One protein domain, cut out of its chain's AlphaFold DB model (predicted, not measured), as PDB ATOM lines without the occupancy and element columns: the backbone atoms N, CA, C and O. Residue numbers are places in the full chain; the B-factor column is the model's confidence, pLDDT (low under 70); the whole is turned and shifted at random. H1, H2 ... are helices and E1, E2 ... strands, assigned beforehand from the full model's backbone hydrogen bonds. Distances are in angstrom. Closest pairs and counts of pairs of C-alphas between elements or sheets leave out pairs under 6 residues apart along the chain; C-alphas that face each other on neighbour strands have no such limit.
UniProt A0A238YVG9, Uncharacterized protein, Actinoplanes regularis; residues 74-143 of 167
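AT A GLANCE: This is residues 74 to 143 of the 167 residues of an uncharacterized protein of Actinoplanes regularis (UniProt A0A238YVG9). Little regular structure is here: a small antiparallel sheet, E1 - E2 - E3, sits among long loops, with short helix H1 over E1 and H2 grazing the sheet. The 70 printed residues run E1 H1 E2 E3 H2, mixed in class, with 24 in named elements. The whole is compact, radius of gyration of the C-alphas 10.5 A, spanning 24 by 21 by 17 A.

IN THESE COORDINATES: Find C-alpha 74 at (16.809, 20.010, 33.536); E1 runs to residue 78, 12.5 A. E2 is residues 98 to 102, 13.0 A, and E3 119 to 122, 10.7 A. H1 is residues 87 to 90; H2, 126 to 131, ends at (8.130, 30.908, 31.582).

HOW THE PARTS SIT: Look at N 76 and O 100, 2.9 A, between antiparallel E1 and E2, then N 101 and O 119, 2.8 A, in hairpin E2 and E3. H1 is on the sheet, height 7.8 A, only just over E1 with 3 C-alphas; the closest C-alphas, Cys 77 and Glu 87, are 5.8 A apart. H2 only grazes the sheet with residues 127 to 129; its closest C-alpha pair with E3 is Ser 128 and Phe 121, 7.0 A. H1 and H2 are apart. In H2 every O i to N i+4 pair is within hydrogen-bond range; H1 is too short for one.

THE WHOLE: The printed part has no cut; the E2 to E3 link is long. Residues 92 to 94 are under pLDDT 70.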
ATOM      1  N   VAL A  74      15.408  19.908  33.958       88.75
ATOM      2  CA  VAL A  74      16.809  20.010  33.536       88.75
ATOM      3  C   VAL A  74      16.863  20.570  32.126       88.75
ATOM      4  O   VAL A  74      16.155  20.078  31.254       88.75
ATOM      5  N   PHE A  75      17.725  21.558  31.903       89.06
ATOM      6  CA  PHE A  75      17.875  22.257  30.631       89.06
ATOM      7  C   PHE A  75      19.250  21.995  30.013       89.06
ATOM      8  O   PHE A  75      20.270  22.027  30.709       89.06
ATOM      9  N   TYR A  76      19.272  21.791  28.699       90.00
ATOM     10  CA  TYR A  76      20.478  21.617  27.895       90.00
ATOM     11  C   TYR A  76      20.398  22.441  26.610       90.00
ATOM     12  O   TYR A  76      19.327  22.585  26.019       90.00
ATOM     13  N   CYS A  77      21.541  22.968  26.180       90.19
ATOM     14  CA  CYS A  77      21.707  23.522  24.846       90.19
ATOM     15  C   CYS A  77      22.012  22.371  23.888       90.19
ATOM     16  O   CYS A  77      22.998  21.657  24.074       90.19
ATOM     17  N   ALA A  78      21.163  22.175  22.889       91.69
ATOM     18  CA  ALA A  78      21.335  21.120  21.901       91.69
ATOM     19  C   ALA A  78      20.901  21.588  20.507       91.69
ATOM     20  O   ALA A  78      20.264  22.634  20.348       91.69
ATOM     21  N   ASP A  79      21.290  20.837  19.486       90.56
ATOM     22  CA  ASP A  79      20.856  21.069  18.110       90.56
ATOM     23  C   ASP A  79      19.432  20.536  17.838       90.56
ATOM     24  O   ASP A  79      18.675  20.196  18.757       90.56
ATOM     25  N   GLU A  80      19.033  20.521  16.563       88.75
ATOM     26  CA  GLU A  80      17.722  20.029  16.118       88.75
ATOM     27  C   GLU A  80      17.523  18.519  16.333       88.75
ATOM     28  O   GLU A  80      16.383  18.060  16.429       88.75
ATOM     29  N   GLU A  81      18.612  17.752  16.423       88.94
ATOM     30  CA  GLU A  81      18.598  16.299  16.613       88.94
ATOM     31  C   GLU A  81      18.627  15.918  18.105       88.94
ATOM     32  O   GLU A  81      18.358  14.766  18.454       88.94
ATOM     33  N   GLY A  82      18.892  16.886  18.989       87.81
ATOM     34  CA  GLY A  82      18.992  16.687  20.434       87.81
ATOM     35  C   GLY A  82      20.402  16.312  20.895       87.81
ATOM     36  O   GLY A  82      20.560  15.789  22.002       87.81
ATOM     37  N   GLU A  83      21.429  16.561  20.077       92.25
ATOM     38  CA  GLU A  83      22.828  16.452  20.491       92.25
ATOM     39  C   GLU A  83      23.222  17.689  21.300       92.25
ATOM     40  O   GLU A  83      23.059  18.822  20.850       92.25
ATOM     41  N   ILE A  84      23.745  17.484  22.508       90.62
ATOM     42  CA  ILE A  84      24.183  18.566  23.387       90.62
ATOM     43  C   ILE A  84      25.377  19.265  22.749       90.62
ATOM     44  O   ILE A  84      26.385  18.636  22.433       90.62
ATOM     45  N   VAL A  85      25.291  20.581  22.626       90.25
ATOM     46  CA  VAL A  85      26.362  21.427  22.097       90.25
ATOM     47  C   VAL A  85      26.888  22.357  23.185       90.25
ATOM     48  O   VAL A  85      26.329  22.447  24.283       90.25
ATOM     49  N   ASP A  86      27.991  23.048  22.903       88.38
ATOM     50  CA  ASP A  86      28.508  24.075  23.804       88.38
ATOM     51  C   ASP A  86      27.492  25.203  24.037       88.38
ATOM     52  O   ASP A  86      26.769  25.646  23.147       88.38
ATOM     53  N   GLU A  87      27.469  25.708  25.265       85.50
ATOM     54  CA  GLU A  87      26.482  26.682  25.749       85.50
ATOM     55  C   GLU A  87      26.566  28.028  25.003       85.50
ATOM     56  O   GLU A  87      25.621  28.817  25.022       85.50
ATOM     57  N   GLU A  88      27.698  28.294  24.339       84.00
ATOM     58  CA  GLU A  88      27.916  29.472  23.494       84.00
ATOM     59  C   GLU A  88      26.998  29.508  22.271       84.00
ATOM     60  O   GLU A  88      26.640  30.582  21.793       84.00
ATOM     61  N   TYR A  89      26.559  28.344  21.797       83.31
ATOM     62  CA  TYR A  89      25.666  28.237  20.652       83.31
ATOM     63  C   TYR A  89      24.228  28.670  20.981       83.31
ATOM     64  O   TYR A  89      23.482  29.056  20.082       83.31
ATOM     65  N   CYS A  90      23.862  28.692  22.268       83.44
ATOM     66  CA  CYS A  90      22.577  29.188  22.768       83.44
ATOM     67  C   CYS A  90      22.653  30.611  23.372       83.44
ATOM     68  O   CYS A  90      21.723  31.019  24.067       83.44
ATOM     69  N   ASP A  91      23.743  31.363  23.153       78.69
ATOM     70  CA  ASP A  91      23.978  32.695  23.752       78.69
ATOM     71  C   ASP A  91      23.268  33.839  22.998       78.69
ATOM     72  O   ASP A  91      22.814  34.801  23.617       78.69
ATOM     73  N   ASP A  92      23.130  33.716  21.672       67.12
ATOM     74  CA  ASP A  92      22.877  34.851  20.768       67.12
ATOM     75  C   ASP A  92      21.597  34.736  19.918       67.12
ATOM     76  O   ASP A  92      21.513  35.358  18.864       67.12
ATOM     77  N   ASP A  93      20.597  33.945  20.332       67.31
ATOM     78  CA  ASP A  93      19.229  33.893  19.759       67.31
ATOM     79  C   ASP A  93      19.126  33.656  18.219       67.31
ATOM     80  O   ASP A  93      18.035  33.687  17.648       67.31
ATOM     81  N   THR A  94      20.246  33.415  17.522       62.06
ATOM     82  CA  THR A  94      20.365  33.514  16.050       62.06
ATOM     83  C   THR A  94      20.802  32.193  15.397       62.06
ATOM     84  O   THR A  94      20.958  32.118  14.178       62.06
ATOM     85  N   GLY A  95      21.010  31.132  16.181       71.81
ATOM     86  CA  GLY A  95      21.459  29.830  15.680       71.81
ATOM     87  C   GLY A  95      20.334  28.797  15.524       71.81
ATOM     88  O   GLY A  95      19.257  28.969  16.094       71.81
ATOM     89  N   PRO A  96      20.580  27.683  14.807       84.38
ATOM     90  CA  PRO A  96      19.662  26.538  14.714       84.38
ATOM     91  C   PRO A  96      19.617  25.705  16.015       84.38
ATOM     92  O   PRO A  96      19.388  24.502  15.974       84.38
ATOM     93  N   TYR A  97      19.884  26.329  17.164       88.19
ATOM     94  CA  TYR A  97      20.038  25.660  18.451       88.19
ATOM     95  C   TYR A  97      18.815  25.874  19.332       88.19
ATOM     96  O   TYR A  97      18.179  26.939  19.337       88.19
ATOM     97  N   PHE A  98      18.520  24.851  20.117       89.75
ATOM     98  CA  PHE A  98      17.327  24.740  20.928       89.75
ATOM     99  C   PHE A  98      17.710  24.515  22.386       89.75
ATOM    100  O   PHE A  98      18.716  23.885  22.713       89.75
ATOM    101  N   ILE A  99      16.876  25.040  23.276       88.94
ATOM    102  CA  ILE A  99      16.943  24.716  24.693       88.94
ATOM    103  C   ILE A  99      15.999  23.539  24.903       88.94
ATOM    104  O   ILE A  99      14.776  23.687  24.854       88.94
ATOM    105  N   TRP A 100      16.592  22.370  25.105       91.19
ATOM    106  CA  TRP A 100      15.886  21.136  25.411       91.19
ATOM    107  C   TRP A 100      15.692  21.012  26.911       91.19
ATOM    108  O   TRP A 100      16.593  21.341  27.691       91.19
ATOM    109  N   HIS A 101      14.526  20.526  27.321       88.62
ATOM    110  CA  HIS A 101      14.217  20.324  28.721       88.62
ATOM    111  C   HIS A 101      13.372  19.076  28.983       88.62
ATOM    112  O   HIS A 101      12.478  18.701  28.220       88.62
ATOM    113  N   SER A 102      13.697  18.412  30.088       87.81
ATOM    114  CA  SER A 102      12.889  17.337  30.651       87.81
ATOM    115  C   SER A 102      13.231  17.139  32.126       87.81
ATOM    116  O   SER A 102      14.385  17.269  32.546       87.81
ATOM    117  N   ALA A 103      12.247  16.709  32.911       85.12
ATOM    118  CA  ALA A 103      12.466  16.197  34.262       85.12
ATOM    119  C   ALA A 103      13.166  14.819  34.285       85.12
ATOM    120  O   ALA A 103      13.648  14.385  35.329       85.12
ATOM    121  N   SER A 104      13.216  14.109  33.150       84.44
ATOM    122  CA  SER A 104      13.847  12.785  33.037       84.44
ATOM    123  C   SER A 104      15.325  12.827  32.657       84.44
ATOM    124  O   SER A 104      15.983  11.784  32.665       84.44
ATOM    125  N   TYR A 105      15.863  13.993  32.293       86.62
ATOM    126  CA  TYR A 105      17.250  14.065  31.861       86.62
ATOM    127  C   TYR A 105      18.219  13.829  33.015       86.62
ATOM    128  O   TYR A 105      18.056  14.317  34.135       86.62
ATOM    129  N   SER A 106      19.289  13.100  32.703       82.50
ATOM    130  CA  SER A 106      20.419  12.956  33.612       82.50
ATOM    131  C   SER A 106      21.149  14.289  33.754       82.50
ATOM    132  O   SER A 106      21.215  15.076  32.812       82.50
ATOM    133  N   ARG A 107      21.708  14.550  34.934       83.38
ATOM    134  CA  ARG A 107      22.491  15.763  35.210       83.38
ATOM    135  C   ARG A 107      23.940  15.575  34.776       83.38
ATOM    136  O   ARG A 107      24.488  14.487  34.933       83.38
ATOM    137  N   GLY A 108      24.562  16.655  34.306       81.88
ATOM    138  CA  GLY A 108      25.984  16.676  33.961       81.88
ATOM    139  C   GLY A 108      26.324  15.982  32.641       81.88
ATOM    140  O   GLY A 108      27.439  15.486  32.494       81.88
ATOM    141  N   LEU A 109      25.382  15.918  31.697       85.31
ATOM    142  CA  LEU A 109      25.693  15.500  30.333       85.31
ATOM    143  C   LEU A 109      26.538  16.590  29.659       85.31
ATOM    144  O   LEU A 109      26.217  17.775  29.734       85.31
ATOM    145  N   GLY A 110      27.651  16.183  29.056       85.81
ATOM    146  CA  GLY A 110      28.537  17.090  28.335       85.81
ATOM    147  C   GLY A 110      28.155  17.233  26.858       85.81
ATOM    148  O   GLY A 110      27.317  16.471  26.370       85.81
ATOM    149  N   PRO A 111      28.807  18.159  26.136       88.69
ATOM    150  CA  PRO A 111      28.679  18.269  24.688       88.69
ATOM    151  C   PRO A 111      28.987  16.941  23.971       88.69
ATOM    152  O   PRO A 111      29.888  16.201  24.380       88.69
ATOM    153  N   GLY A 112      28.234  16.633  22.914       88.31
ATOM    154  CA  GLY A 112      28.290  15.387  22.143       88.31
ATOM    155  C   GLY A 112      27.426  14.243  22.692       88.31
ATOM    156  O   GLY A 112      27.423  13.143  22.136       88.31
ATOM    157  N   ALA A 113      26.713  14.455  23.803       90.31
ATOM    158  CA  ALA A 113      25.736  13.498  24.315       90.31
ATOM    159  C   ALA A 113      24.358  13.742  23.685       90.31
ATOM    160  O   ALA A 113      23.950  14.885  23.524       90.31
ATOM    161  N   TYR A 114      23.618  12.674  23.387       90.88
ATOM    162  CA  TYR A 114      22.259  12.779  22.854       90.88
ATOM    163  C   TYR A 114      21.219  12.718  23.970       90.88
ATOM    164  O   TYR A 114      21.291  11.865  24.862       90.88
ATOM    165  N   LEU A 115      20.240  13.612  23.896       87.31
ATOM    166  CA  LEU A 115      19.083  13.643  24.779       87.31
ATOM    167  C   LEU A 115      18.004  12.685  24.256       87.31
ATOM    168  O   LEU A 115      17.653  12.696  23.079       87.31
ATOM    169  N   ASP A 116      17.464  11.844  25.140       83.94
ATOM    170  CA  ASP A 116      16.394  10.904  24.791       83.94
ATOM    171  C   ASP A 116      15.024  11.579  24.964       83.94
ATOM    172  O   ASP A 116      14.434  11.582  26.048       83.94
ATOM    173  N   GLY A 117      14.540  12.205  23.888       84.56
ATOM    174  CA  GLY A 117      13.242  12.887  23.855       84.56
ATOM    175  C   GLY A 117      13.211  14.169  24.687       84.56
ATOM    176  O   GLY A 117      14.251  14.769  24.914       84.56
ATOM    177  N   GLY A 118      12.022  14.590  25.130       85.88
ATOM    178  CA  GLY A 118      11.786  15.842  25.866       85.88
ATOM    179  C   GLY A 118      11.105  16.919  25.023       85.88
ATOM    180  O   GLY A 118      10.768  16.690  23.859       85.88
ATOM    181  N   ASP A 119      10.867  18.074  25.638       88.44
ATOM    182  CA  ASP A 119      10.341  19.256  24.961       88.44
ATOM    183  C   ASP A 119      11.500  20.220  24.669       88.44
ATOM    184  O   ASP A 119      12.490  20.286  25.399       88.44
ATOM    185  N   SER A 120      11.392  20.972  23.577       88.69
ATOM    186  CA  SER A 120      12.422  21.922  23.164       88.69
ATOM    187  C   SER A 120      11.791  23.196  22.633       88.69
ATOM    188  O   SER A 120      10.785  23.148  21.922       88.69
ATOM    189  N   PHE A 121      12.422  24.327  22.905       88.31
ATOM    190  CA  PHE A 121      12.066  25.610  22.308       88.31
ATOM    191  C   PHE A 121      13.316  26.284  21.739       88.31
ATOM    192  O   PHE A 121      14.442  25.938  22.095       88.31
ATOM    193  N   SER A 122      13.135  27.227  20.810       88.12
ATOM    194  CA  SER A 122      14.266  27.948  20.214       88.12
ATOM    195  C   SER A 122      15.058  28.673  21.300       88.12
ATOM    196  O   SER A 122      14.464  29.314  22.167       88.12
ATOM    197  N   SER A 123      16.391  28.618  21.240       85.06
ATOM    198  CA  SER A 123      17.257  29.377  22.159       85.06
ATOM    199  C   SER A 123      16.917  30.874  22.196       85.06
ATOM    200  O   SER A 123      17.008  31.485  23.260       85.06
ATOM    201  N   GLY A 124      16.414  31.396  21.068       83.81
ATOM    202  CA  GLY A 124      15.918  32.758  20.869       83.81
ATOM    203  C   GLY A 124      14.606  33.135  21.555       83.81
ATOM    204  O   GLY A 124      14.233  34.311  21.599       83.81
ATOM    205  N   ASP A 125      13.849  32.158  22.055       85.06
ATOM    206  CA  ASP A 125      12.468  32.383  22.469       85.06
ATOM    207  C   ASP A 125      12.386  32.983  23.877       85.06
ATOM    208  O   ASP A 125      12.300  32.297  24.898       85.06
ATOM    209  N   THR A 126      12.407  34.314  23.944       83.75
ATOM    210  CA  THR A 126      12.381  35.046  25.215       83.75
ATOM    211  C   THR A 126      11.130  34.739  26.054       83.75
ATOM    212  O   THR A 126      11.190  34.801  27.285       83.75
ATOM    213  N   GLU A 127       9.992  34.417  25.428       84.31
ATOM    214  CA  GLU A 127       8.749  34.091  26.138       84.31
ATOM    215  C   GLU A 127       8.870  32.768  26.901       84.31
ATOM    216  O   GLU A 127       8.633  32.733  28.113       84.31
ATOM    217  N   SER A 128       9.334  31.715  26.229       85.19
ATOM    218  CA  SER A 128       9.595  30.406  26.828       85.19
ATOM    219  C   SER A 128      10.641  30.524  27.931       85.19
ATOM    220  O   SER A 128      10.421  30.068  29.053       85.19
ATOM    221  N   ARG A 129      11.738  31.255  27.697       83.81
ATOM    222  CA  ARG A 129      12.777  31.471  28.720       83.81
ATOM    223  C   ARG A 129      12.225  32.108  29.993       83.81
ATOM    224  O   ARG A 129      12.545  31.659  31.094       83.81
ATOM    225  N   ARG A 130      11.344  33.105  29.868       83.44
ATOM    226  CA  ARG A 130      10.670  33.729  31.022       83.44
ATOM    227  C   ARG A 130       9.740  32.760  31.740       83.44
ATOM    228  O   ARG A 130       9.737  32.756  32.971       83.44
ATOM    229  N   ALA A 131       8.995  31.936  31.002       81.69
ATOM    230  CA  ALA A 131       8.130  30.908  31.582       81.69
ATOM    231  C   ALA A 131       8.935  29.913  32.436       81.69
ATOM    232  O   ALA A 131       8.522  29.559  33.539       81.69
ATOM    233  N   PHE A 132      10.141  29.562  31.982       80.12
ATOM    234  CA  PHE A 132      11.062  28.671  32.689       80.12
ATOM    235  C   PHE A 132      11.983  29.370  33.706       80.12
ATOM    236  O   PHE A 132      12.839  28.724  34.311       80.12
ATOM    237  N   LYS A 133      11.807  30.678  33.953       82.44
ATOM    238  CA  LYS A 133      12.677  31.493  34.830       82.44
ATOM    239  C   LYS A 133      14.167  31.385  34.457       82.44
ATOM    240  O   LYS A 133      15.040  31.407  35.337       82.44
ATOM    241  N   LEU A 134      14.443  31.245  33.167       82.06
ATOM    242  CA  LEU A 134      15.774  31.322  32.582       82.06
ATOM    243  C   LEU A 134      16.117  32.792  32.280       82.06
ATOM    244  O   LEU A 134      15.207  33.624  32.170       82.06
ATOM    245  N   PRO A 135      17.412  33.137  32.148       80.56
ATOM    246  CA  PRO A 135      17.821  34.430  31.607       80.56
ATOM    247  C   PRO A 135      17.081  34.705  30.296       80.56
ATOM    248  O   PRO A 135      16.831  33.780  29.539       80.56
ATOM    249  N   THR A 136      16.685  35.947  30.030       76.50
ATOM    250  CA  THR A 136      15.952  36.283  28.795       76.50
ATOM    251  C   THR A 136      16.816  36.211  27.545       76.50
ATOM    252  O   THR A 136      16.279  36.016  26.464       76.50
ATOM    253  N   THR A 137      18.121  36.395  27.719       74.69
ATOM    254  CA  THR A 137      19.166  36.347  26.696       74.69
ATOM    255  C   THR A 137      20.405  35.703  27.318       74.69
ATOM    256  O   THR A 137      20.532  35.651  28.548       74.69
ATOM    257  N   GLY A 138      21.313  35.212  26.481       76.25
ATOM    258  CA  GLY A 138      22.597  34.671  26.911       76.25
ATOM    259  C   GLY A 138      22.602  33.172  27.224       76.25
ATOM    260  O   GLY A 138      21.577  32.502  27.103       76.25
ATOM    261  N   ARG A 139      23.751  32.646  27.654       79.81
ATOM    262  CA  ARG A 139      23.987  31.203  27.873       79.81
ATOM    263  C   ARG A 139      23.086  30.598  28.946       79.81
ATOM    264  O   ARG A 139      22.868  31.176  30.012       79.81
ATOM    265  N   VAL A 140      22.622  29.380  28.685       78.50
ATOM    266  CA  VAL A 140      22.079  28.479  29.707       78.50
ATOM    267  C   VAL A 140      23.116  27.400  29.930       78.50
ATOM    268  O   VAL A 140      23.542  26.769  28.967       78.50
ATOM    269  N   SER A 141      23.528  27.200  31.182       81.06
ATOM    270  CA  SER A 141      24.522  26.174  31.450       81.06
ATOM    271  C   SER A 141      23.957  24.782  31.177       81.06
ATOM    272  O   SER A 141      22.815  24.490  31.543       81.06
ATOM    273  N   ASN A 142      24.742  23.909  30.561       80.00
ATOM    274  CA  ASN A 142      24.341  22.540  30.283       80.00
ATOM    275  C   ASN A 142      24.109  21.795  31.600       80.00
ATOM    276  O   ASN A 142      24.966  21.753  32.485       80.00
ATOM    277  N   GLY A 143      22.914  21.231  31.750       71.62
ATOM    278  CA  GLY A 143      22.488  20.584  32.983       71.62
ATOM    279  C   GLY A 143      22.010  21.571  34.043       71.62
ATOM    280  O   GLY A 143      21.957  21.211  35.220       71.62
TER     281      GLY A 143